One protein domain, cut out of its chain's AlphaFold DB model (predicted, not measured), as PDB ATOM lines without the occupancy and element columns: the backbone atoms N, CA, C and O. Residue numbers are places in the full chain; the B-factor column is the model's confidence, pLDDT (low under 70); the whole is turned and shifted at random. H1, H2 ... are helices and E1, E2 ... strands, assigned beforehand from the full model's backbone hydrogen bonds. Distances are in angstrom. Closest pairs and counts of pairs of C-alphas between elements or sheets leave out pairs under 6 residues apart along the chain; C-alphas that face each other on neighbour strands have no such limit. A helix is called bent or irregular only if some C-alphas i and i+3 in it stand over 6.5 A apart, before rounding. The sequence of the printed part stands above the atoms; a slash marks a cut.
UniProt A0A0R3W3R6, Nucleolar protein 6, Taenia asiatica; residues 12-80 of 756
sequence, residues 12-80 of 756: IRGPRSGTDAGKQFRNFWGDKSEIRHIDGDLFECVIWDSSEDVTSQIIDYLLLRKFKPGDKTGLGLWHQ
ATOM      1  N   ILE A  12     -26.284  32.757  92.878       90.12
ATOM      2  CA  ILE A  12     -25.481  33.916  92.482       90.12
ATOM      3  C   ILE A  12     -26.377  35.148  92.579       90.12
ATOM      4  O   ILE A  12     -27.316  35.299  91.795       90.12
ATOM      5  N   ARG A  13     -26.081  36.031  93.538       90.25
ATOM      6  CA  ARG A  13     -26.761  37.324  93.684       90.25
ATOM      7  C   ARG A  13     -26.202  38.312  92.660       90.25
ATOM      8  O   ARG A  13     -25.009  38.600  92.667       90.25
ATOM      9  N   GLY A  14     -27.065  38.820  91.791       90.69
ATOM     10  CA  GLY A  14     -26.765  39.882  90.838       90.69
ATOM     11  C   GLY A  14     -27.184  41.273  91.336       90.69
ATOM     12  O   GLY A  14     -27.477  41.455  92.521       90.69
ATOM     13  N   PRO A  15     -27.185  42.282  90.446       92.88
ATOM     14  CA  PRO A  15     -27.576  43.657  90.762       92.88
ATOM     15  C   PRO A  15     -29.078  43.822  91.047       92.88
ATOM     16  O   PRO A  15     -29.895  42.954  90.729       92.88
ATOM     17  N   ARG A  16     -29.455  44.975  91.617       90.81
ATOM     18  CA  ARG A  16     -30.861  45.330  91.873       90.81
ATOM     19  C   ARG A  16     -31.655  45.371  90.563       90.81
ATOM     20  O   ARG A  16     -31.185  45.917  89.558       90.81
ATOM     21  N   SER A  17     -32.862  44.818  90.588       89.12
ATOM     22  CA  SER A  17     -33.767  44.796  89.438       89.12
ATOM     23  C   SER A  17     -34.143  46.220  89.005       89.12
ATOM     24  O   SER A  17     -34.175  47.146  89.814       89.12
ATOM     25  N   GLY A  18     -34.371  46.414  87.705       86.94
ATOM     26  CA  GLY A  18     -34.701  47.717  87.111       86.94
ATOM     27  C   GLY A  18     -33.509  48.651  86.856       86.94
ATOM     28  O   GLY A  18     -33.667  49.638  86.140       86.94
ATOM     29  N   THR A  19     -32.311  48.334  87.360       92.69
ATOM     30  CA  THR A  19     -31.075  49.070  87.037       92.69
ATOM     31  C   THR A  19     -30.487  48.626  85.695       92.69
ATOM     32  O   THR A  19     -30.720  47.501  85.244       92.69
ATOM     33  N   ASP A  20     -29.673  49.470  85.056       92.25
ATOM     34  CA  ASP A  20     -28.984  49.082  83.816       92.25
ATOM     35  C   ASP A  20     -28.004  47.921  84.035       92.25
ATOM     36  O   ASP A  20     -27.903  47.031  83.191       92.25
ATOM     37  N   ALA A  21     -27.374  47.852  85.212       91.56
ATOM     38  CA  ALA A  21     -26.570  46.703  85.626       91.56
ATOM     39  C   ALA A  21     -27.412  45.414  85.722       91.56
ATOM     40  O   ALA A  21     -26.974  44.355  85.278       91.56
ATOM     41  N   GLY A  22     -28.645  45.500  86.234       91.62
ATOM     42  CA  GLY A  22     -29.594  44.381  86.257       91.62
ATOM     43  C   GLY A  22     -29.989  43.918  84.850       91.62
ATOM     44  O   GLY A  22     -29.989  42.719  84.571       91.62
ATOM     45  N   LYS A  23     -30.234  44.850  83.918       91.75
ATOM     46  CA  LYS A  23     -30.494  44.512  82.504       91.75
ATOM     47  C   LYS A  23     -29.297  43.805  81.861       91.75
ATOM     48  O   LYS A  23     -29.484  42.816  81.156       91.75
ATOM     49  N   GLN A  24     -28.073  44.274  82.115       94.00
ATOM     50  CA  GLN A  24     -26.851  43.624  81.623       94.00
ATOM     51  C   GLN A  24     -26.689  42.210  82.193       94.00
ATOM     52  O   GLN A  24     -26.400  41.280  81.440       94.00
ATOM     53  N   PHE A  25     -26.936  42.032  83.493       93.94
ATOM     54  CA  PHE A  25     -26.906  40.726  84.150       93.94
ATOM     55  C   PHE A  25     -27.917  39.761  83.520       93.94
ATOM     56  O   PHE A  25     -27.556  38.647  83.131       93.94
ATOM     57  N   ARG A  26     -29.158  40.220  83.320       91.38
ATOM     58  CA  ARG A  26     -30.203  39.443  82.648       91.38
ATOM     59  C   ARG A  26     -29.821  39.101  81.212       91.38
ATOM     60  O   ARG A  26     -29.996  37.965  80.801       91.38
ATOM     61  N   ASN A  27     -29.241  40.023  80.449       91.62
ATOM     62  CA  ASN A  27     -28.778  39.736  79.085       91.62
ATOM     63  C   ASN A  27     -27.620  38.723  79.061       91.62
ATOM     64  O   ASN A  27     -27.505  37.909  78.137       91.62
ATOM     65  N   PHE A  28     -26.750  38.751  80.073       92.00
ATOM     66  CA  PHE A  28     -25.632  37.823  80.184       92.00
ATOM     67  C   PHE A  28     -26.116  36.388  80.433       92.00
ATOM     68  O   PHE A  28     -25.766  35.499  79.645       92.00
ATOM     69  N   TRP A  29     -26.952  36.189  81.460       91.88
ATOM     70  CA  TRP A  29     -27.464  34.884  81.903       91.88
ATOM     71  C   TRP A  29     -28.743  34.423  81.191       91.88
ATOM     72  O   TRP A  29     -29.080  33.247  81.269       91.88
ATOM     73  N   GLY A  30     -29.445  35.324  80.499       90.31
ATOM     74  CA  GLY A  30     -30.771  35.146  79.888       90.31
ATOM     75  C   GLY A  30     -31.719  34.307  80.721       90.31
ATOM     76  O   GLY A  30     -31.985  34.652  81.860       90.31
ATOM     77  N   ASP A  31     -32.192  33.201  80.153       89.38
ATOM     78  CA  ASP A  31     -33.220  32.324  80.728       89.38
ATOM     79  C   ASP A  31     -32.875  31.743  82.112       89.38
ATOM     80  O   ASP A  31     -33.760  31.243  82.796       89.38
ATOM     81  N   LYS A  32     -31.602  31.789  82.539       91.25
ATOM     82  CA  LYS A  32     -31.190  31.395  83.897       91.25
ATOM     83  C   LYS A  32     -31.320  32.516  84.937       91.25
ATOM     84  O   LYS A  32     -31.218  32.221  86.125       91.25
ATOM     85  N   SER A  33     -31.507  33.769  84.513       91.75
ATOM     86  CA  SER A  33     -31.730  34.920  85.396       91.75
ATOM     87  C   SER A  33     -33.184  34.953  85.851       91.75
ATOM     88  O   SER A  33     -34.094  35.030  85.027       91.75
ATOM     89  N   GLU A  34     -33.402  34.959  87.158       93.06
ATOM     90  CA  GLU A  34     -34.710  35.129  87.782       93.06
ATOM     91  C   GLU A  34     -34.676  36.254  88.822       93.06
ATOM     92  O   GLU A  34     -33.648  36.524  89.439       93.06
ATOM     93  N   ILE A  35     -35.807  36.929  89.025       92.00
ATOM     94  CA  ILE A  35     -35.910  37.992  90.029       92.00
ATOM     95  C   ILE A  35     -36.245  37.353  91.376       92.00
ATOM     96  O   ILE A  35     -37.248  36.647  91.492       92.00
ATOM     97  N   ARG A  36     -35.450  37.639  92.412       90.38
ATOM     98  CA  ARG A  36     -35.743  37.221  93.789       90.38
ATOM     99  C   ARG A  36     -35.769  38.387  94.753       90.38
ATOM    100  O   ARG A  36     -35.021  39.351  94.625       90.38
ATOM    101  N   HIS A  37     -36.626  38.239  95.752       89.00
ATOM    102  CA  HIS A  37     -36.691  39.140  96.883       89.00
ATOM    103  C   HIS A  37     -35.613  38.753  97.902       89.00
ATOM    104  O   HIS A  37     -35.651  37.655  98.459       89.00
ATOM    105  N   ILE A  38     -34.647  39.640  98.121       84.31
ATOM    106  CA  ILE A  38     -33.555  39.476  99.085       84.31
ATOM    107  C   ILE A  38     -33.532  40.737  99.949       84.31
ATOM    108  O   ILE A  38     -33.408  41.840  99.425       84.31
ATOM    109  N   ASP A  39     -33.672  40.569 101.264       82.25
ATOM    110  CA  ASP A  39     -33.617  41.653 102.258       82.25
ATOM    111  C   ASP A  39     -34.616  42.811 102.036       82.25
ATOM    112  O   ASP A  39     -34.330  43.950 102.388       82.25
ATOM    113  N   GLY A  40     -35.797  42.551 101.459       82.50
ATOM    114  CA  GLY A  40     -36.795  43.606 101.190       82.50
ATOM    115  C   GLY A  40     -36.761  44.170  99.768       82.50
ATOM    116  O   GLY A  40     -37.676  44.885  99.371       82.50
ATOM    117  N   ASP A  41     -35.725  43.838  98.995       87.12
ATOM    118  CA  ASP A  41     -35.471  44.397  97.672       87.12
ATOM    119  C   ASP A  41     -35.430  43.315  96.585       87.12
ATOM    120  O   ASP A  41     -35.117  42.147  96.828       87.12
ATOM    121  N   LEU A  42     -35.736  43.710  95.346       91.69
ATOM    122  CA  LEU A  42     -35.695  42.821  94.184       91.69
ATOM    123  C   LEU A  42     -34.307  42.831  93.539       91.69
ATOM    124  O   LEU A  42     -33.833  43.870  93.075       91.69
ATOM    125  N   PHE A  43     -33.690  41.658  93.442       93.06
ATOM    126  CA  PHE A  43     -32.406  41.437  92.777       93.06
ATOM    127  C   PHE A  43     -32.565  40.452  91.618       93.06
ATOM    128  O   PHE A  43     -33.391  39.542  91.678       93.06
ATOM    129  N   GLU A  44     -31.764  40.627  90.569       93.25
ATOM    130  CA  GLU A  44     -31.557  39.575  89.570       93.25
ATOM    131  C   GLU A  44     -30.656  38.492  90.173       93.25
ATOM    132  O   GLU A  44     -29.610  38.809  90.735       93.25
ATOM    133  N   CYS A  45     -31.035  37.223  90.060       93.19
ATOM    134  CA  CYS A  45     -30.328  36.090  90.649       93.19
ATOM    135  C   CYS A  45     -30.249  34.916  89.669       93.19
ATOM    136  O   CYS A  45     -31.085  34.775  88.783       93.19
ATOM    137  N   VAL A  46     -29.259  34.043  89.856       93.38
ATOM    138  CA  VAL A  46     -29.153  32.764  89.135       93.38
ATOM    139  C   VAL A  46     -29.072  31.627  90.133       93.38
ATOM    140  O   VAL A  46     -28.389  31.755  91.151       93.38
ATOM    141  N   ILE A  47     -29.760  30.524  89.826       90.06
ATOM    142  CA  ILE A  47     -29.857  29.368  90.714       90.06
ATOM    143  C   ILE A  47     -29.412  28.089  90.035       90.06
ATOM    144  O   ILE A  47     -29.820  27.749  88.914       90.06
ATOM    145  N   TRP A  48     -28.577  27.390  90.783       89.75
ATOM    146  CA  TRP A  48     -27.955  26.130  90.443       89.75
ATOM    147  C   TRP A  48     -28.466  25.029  91.356       89.75
ATOM    148  O   TRP A  48     -28.951  25.287  92.461       89.75
ATOM    149  N   ASP A  49     -28.370  23.797  90.871       82.56
ATOM    150  CA  ASP A  49     -28.695  22.638  91.683       82.56
ATOM    151  C   ASP A  49     -27.596  22.446  92.733       82.56
ATOM    152  O   ASP A  49     -26.417  22.364  92.393       82.56
ATOM    153  N   SER A  50     -27.970  22.394  94.011       75.00
ATOM    154  CA  SER A  50     -27.030  22.172  95.112       75.00
ATOM    155  C   SER A  50     -26.559  20.720  95.229       75.00
ATOM    156  O   SER A  50     -25.669  20.444  96.029       75.00
ATOM    157  N   SER A  51     -27.195  19.786  94.516       67.94
ATOM    158  CA  SER A  51     -26.823  18.366  94.519       67.94
ATOM    159  C   SER A  51     -25.656  18.042  93.584       67.94
ATOM    160  O   SER A  51     -24.992  17.025  93.770       67.94
ATOM    161  N   GLU A  52     -25.370  18.921  92.625       71.06
ATOM    162  CA  GLU A  52     -24.252  18.803  91.692       71.06
ATOM    163  C   GLU A  52     -23.201  19.892  91.962       71.06
ATOM    164  O   GLU A  52     -23.453  20.874  92.662       71.06
ATOM    165  N   ASP A  53     -22.004  19.748  91.384       77.94
ATOM    166  CA  ASP A  53     -20.976  20.785  91.488       77.94
ATOM    167  C   ASP A  53     -21.431  22.064  90.770       77.94
ATOM    168  O   ASP A  53     -21.432  22.157  89.539       77.94
ATOM    169  N   VAL A  54     -21.817  23.062  91.566       83.88
ATOM    170  CA  VAL A  54     -22.298  24.369  91.104       83.88
ATOM    171  C   VAL A  54     -21.282  25.042  90.185       83.88
ATOM    172  O   VAL A  54     -21.660  25.635  89.175       83.88
ATOM    173  N   THR A  55     -19.986  24.927  90.491       84.44
ATOM    174  CA  THR A  55     -18.941  25.554  89.673       84.44
ATOM    175  C   THR A  55     -18.893  24.921  88.284       84.44
ATOM    176  O   THR A  55     -18.836  25.641  87.283       84.44
ATOM    177  N   SER A  56     -18.974  23.591  88.211       83.88
ATOM    178  CA  SER A  56     -19.009  22.878  86.934       83.88
ATOM    179  C   SER A  56     -20.262  23.211  86.125       83.88
ATOM    180  O   SER A  56     -20.140  23.564  84.951       83.88
ATOM    181  N   GLN A  57     -21.441  23.247  86.762       86.75
ATOM    182  CA  GLN A  57     -22.694  23.656  86.110       86.75
ATOM    183  C   GLN A  57     -22.605  25.062  85.496       86.75
ATOM    184  O   GLN A  57     -23.064  25.284  84.372       86.75
ATOM    185  N   ILE A  58     -22.004  26.020  86.216       89.00
ATOM    186  CA  ILE A  58     -21.805  27.390  85.725       89.00
ATOM    187  C   ILE A  58     -20.945  27.383  84.461       89.00
ATOM    188  O   ILE A  58     -21.296  28.029  83.471       89.00
ATOM    189  N   ILE A  59     -19.819  26.670  84.487       88.00
ATOM    190  CA  ILE A  59     -18.871  26.650  83.371       88.00
ATOM    191  C   ILE A  59     -19.496  25.963  82.156       88.00
ATOM    192  O   ILE A  59     -19.473  26.536  81.067       88.00
ATOM    193  N   ASP A  60     -20.139  24.811  82.343       86.31
ATOM    194  CA  ASP A  60     -20.835  24.091  81.273       86.31
ATOM    195  C   ASP A  60     -21.919  24.959  80.622       86.31
ATOM    196  O   ASP A  60     -22.006  25.055  79.392       86.31
ATOM    197  N   TYR A  61     -22.704  25.674  81.432       88.12
ATOM    198  CA  TYR A  61     -23.717  26.599  80.937       88.12
ATOM    199  C   TYR A  61     -23.119  27.733  80.094       88.12
ATOM    200  O   TYR A  61     -23.625  28.056  79.014       88.12
ATOM    201  N   LEU A  62     -22.034  28.343  80.575       89.06
ATOM    202  CA  LEU A  62     -21.362  29.438  79.882       89.06
ATOM    203  C   LEU A  62     -20.720  28.977  78.571       89.06
ATOM    204  O   LEU A  62     -20.853  29.669  77.557       89.06
ATOM    205  N   LEU A  63     -20.088  27.801  78.562       86.56
ATOM    206  CA  LEU A  63     -19.505  27.196  77.366       86.56
ATOM    207  C   LEU A  63     -20.575  26.937  76.298       86.56
ATOM    208  O   LEU A  63     -20.421  27.380  75.158       86.56
ATOM    209  N   LEU A  64     -21.703  26.323  76.670       84.94
ATOM    210  CA  LEU A  64     -22.817  26.082  75.746       84.94
ATOM    211  C   LEU A  64     -23.397  27.376  75.180       84.94
ATOM    212  O   LEU A  64     -23.635  27.485  73.976       84.94
ATOM    213  N   ARG A  65     -23.649  28.359  76.050       83.38
ATOM    214  CA  ARG A  65     -24.393  29.564  75.680       83.38
ATOM    215  C   ARG A  65     -23.550  30.568  74.900       83.38
ATOM    216  O   ARG A  65     -24.067  31.197  73.976       83.38
ATOM    217  N   LYS A  66     -22.293  30.774  75.297       83.00
ATOM    218  CA  LYS A  66     -21.448  31.856  74.764       83.00
ATOM    219  C   LYS A  66     -20.461  31.372  73.712       83.00
ATOM    220  O   LYS A  66     -20.225  32.103  72.756       83.00
ATOM    221  N   PHE A  67     -19.935  30.159  73.856       80.56
ATOM    222  CA  PHE A  67     -18.893  29.638  72.969       80.56
ATOM    223  C   PHE A  67     -19.424  28.674  71.903       80.56
ATOM    224  O   PHE A  67     -18.718  28.434  70.930       80.56
ATOM    225  N   LYS A  68     -20.667  28.176  72.048       73.56
ATOM    226  CA  LYS A  68     -21.365  27.299  71.083       73.56
ATOM    227  C   LYS A  68     -20.425  26.248  70.460       73.56
ATOM    228  O   LYS A  68     -20.261  26.245  69.238       73.56
ATOM    229  N   PRO A  69     -19.784  25.380  71.267       68.75
ATOM    230  CA  PRO A  69     -18.940  24.326  70.721       68.75
ATOM    231  C   PRO A  69     -19.755  23.518  69.701       68.75
ATOM    232  O   PRO A  69     -20.885  23.116  69.983       68.75
ATOM    233  N   GLY A  70     -19.206  23.341  68.494       61.38
ATOM    234  CA  GLY A  70     -19.900  22.695  67.372       61.38
ATOM    235  C   GLY A  70     -20.314  21.245  67.647       61.38
ATOM    236  O   GLY A  70     -21.166  20.713  66.943       61.38
ATOM    237  N   ASP A  71     -19.766  20.638  68.701       61.44
ATOM    238  CA  ASP A  71     -20.080  19.291  69.148       61.44
ATOM    239  C   ASP A  71     -20.599  19.306  70.597       61.44
ATOM    240  O   ASP A  71     -19.895  19.689  71.535       61.44
ATOM    241  N   LYS A  72     -21.858  18.891  70.794       58.34
ATOM    242  CA  LYS A  72     -22.494  18.811  72.125       58.34
ATOM    243  C   LYS A  72     -21.925  17.672  72.980       58.34
ATOM    244  O   LYS A  72     -22.228  17.602  74.166       58.34
ATOM    245  N   THR A  73     -21.125  16.784  72.390       55.06
ATOM    246  CA  THR A  73     -20.514  15.633  73.070       55.06
ATOM    247  C   THR A  73     -19.304  15.998  73.938       55.06
ATOM    248  O   THR A  73     -18.891  15.182  74.756       55.06
ATOM    249  N   GLY A  74     -18.766  17.222  73.822       53.19
ATOM    250  CA  GLY A  74     -17.614  17.698  74.603       53.19
ATOM    251  C   GLY A  74     -17.941  18.421  75.918       53.19
ATOM    252  O   GLY A  74     -17.039  18.984  76.544       53.19
ATOM    253  N   LEU A  75     -19.211  18.445  76.335       57.59
ATOM    254  CA  LEU A  75     -19.622  19.055  77.601       57.59
ATOM    255  C   LEU A  75     -19.073  18.212  78.768       57.59
ATOM    256  O   LEU A  75     -19.490  17.071  78.945       57.59
ATOM    257  N   GLY A  76     -18.079  18.740  79.489       57.16
ATOM    258  CA  GLY A  76     -17.328  18.025  80.533       57.16
ATOM    259  C   GLY A  76     -15.844  17.766  80.226       57.16
ATOM    260  O   GLY A  76     -15.105  17.408  81.132       57.16
ATOM    261  N   LEU A  77     -15.359  18.009  78.999       62.25
ATOM    262  CA  LEU A  77     -13.935  17.820  78.641       62.25
ATOM    263  C   LEU A  77     -13.022  18.997  79.031       62.25
ATOM    264  O   LEU A  77     -11.808  18.925  78.850       62.25
ATOM    265  N   TRP A  78     -13.580  20.105  79.529       76.06
ATOM    266  CA  TRP A  78     -12.794  21.295  79.893       76.06
ATOM    267  C   TRP A  78     -12.016  21.120  81.203       76.06
ATOM    268  O   TRP A  78     -11.105  21.899  81.483       76.06
ATOM    269  N   HIS A  79     -12.349  20.099  81.997       75.75
ATOM    270  CA  HIS A  79     -11.605  19.712  83.184       75.75
ATOM    271  C   HIS A  79     -11.273  18.223  83.133       75.75
ATOM    272  O   HIS A  79     -12.108  17.391  82.799       75.75
ATOM    273  N   GLN A  80     -10.039  17.885  83.496       75.94
ATOM    274  CA  GLN A  80      -9.612  16.493  83.638       75.94
ATOM    275  C   GLN A  80      -9.846  15.960  85.060       75.94
ATOM    276  O   GLN A  80      -9.974  14.758  85.270       75.94
TER     277      GLN A  80
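AT A GLANCE: This is residues 12 to 80 of the 756 residues of the protein "Nucleolar protein 6" of Taenia asiatica (UniProt A0A0R3W3R6). A small, strongly twisted sheet of three strands has H1 over one face and its other face bare; H2 is set off beyond one end of this unit, and the tail, residues 68 to 80, folds back beside H2 on the far side. The 69 printed residues hold, in order, E1, H1, E2, E3 and H2, a mixed class; the antiparallel sheet runs E1, E3, E2. The whole is loose, with a radius of gyration of the C-alphas of 14.0 A, and elongated, spanning 42 by 26 by 15 A.

HOW THE PARTS SIT: Look first at inner strand E3, residues 41 to 47. Beside it is edge strand E1, residues 12 to 16, with N 14 and O 44 at 2.8 A. On its other side is E2, residues 33 to 38, with N 36 and O 43 at 2.9 A; E2 and E3 form a hairpin. H1, residues 20 to 32, is on the sheet over E1 and E3, at a height of 8.0 A, only just slantwise at 30.2 degrees to E3 on the local plane; its closest C-alphas to E3 are those of Lys 32 and Val 46, 5.8 A. E1, H1 and E2 make a split strand-helix-strand unit, E3 between its strands, with a right-handed crossover, in two layers, helix over sheet. H2, residues 54 to 67, is not on the sheet, but H1 and H2 are near each other. Every O i to N i+4 pair is within hydrogen-bond range in H2, 7 of 9 in H1.

IN THESE COORDINATES: Find C-alpha 12 at (-25.481, 33.916, 92.482), where E1 begins its 12.6 A. H1 covers 17.8 A and is irregular, with C-alphas 28 and 31 9.4 A apart. E2 spans 14.5 A and E3 17.5 A. H2 runs 19.2 A to C-alpha 67 at (-18.893, 29.638, 72.969).

THE WHOLE: The farthest C-alphas, Gly 40 and Asp 71, are 43.6 A apart. The printed part has no cut and no long link. Residues 50 to 55, of which 54 and 55 belong to H2, stand free. Look for pLDDT under 70 at residue 51 and residues 69 to 77.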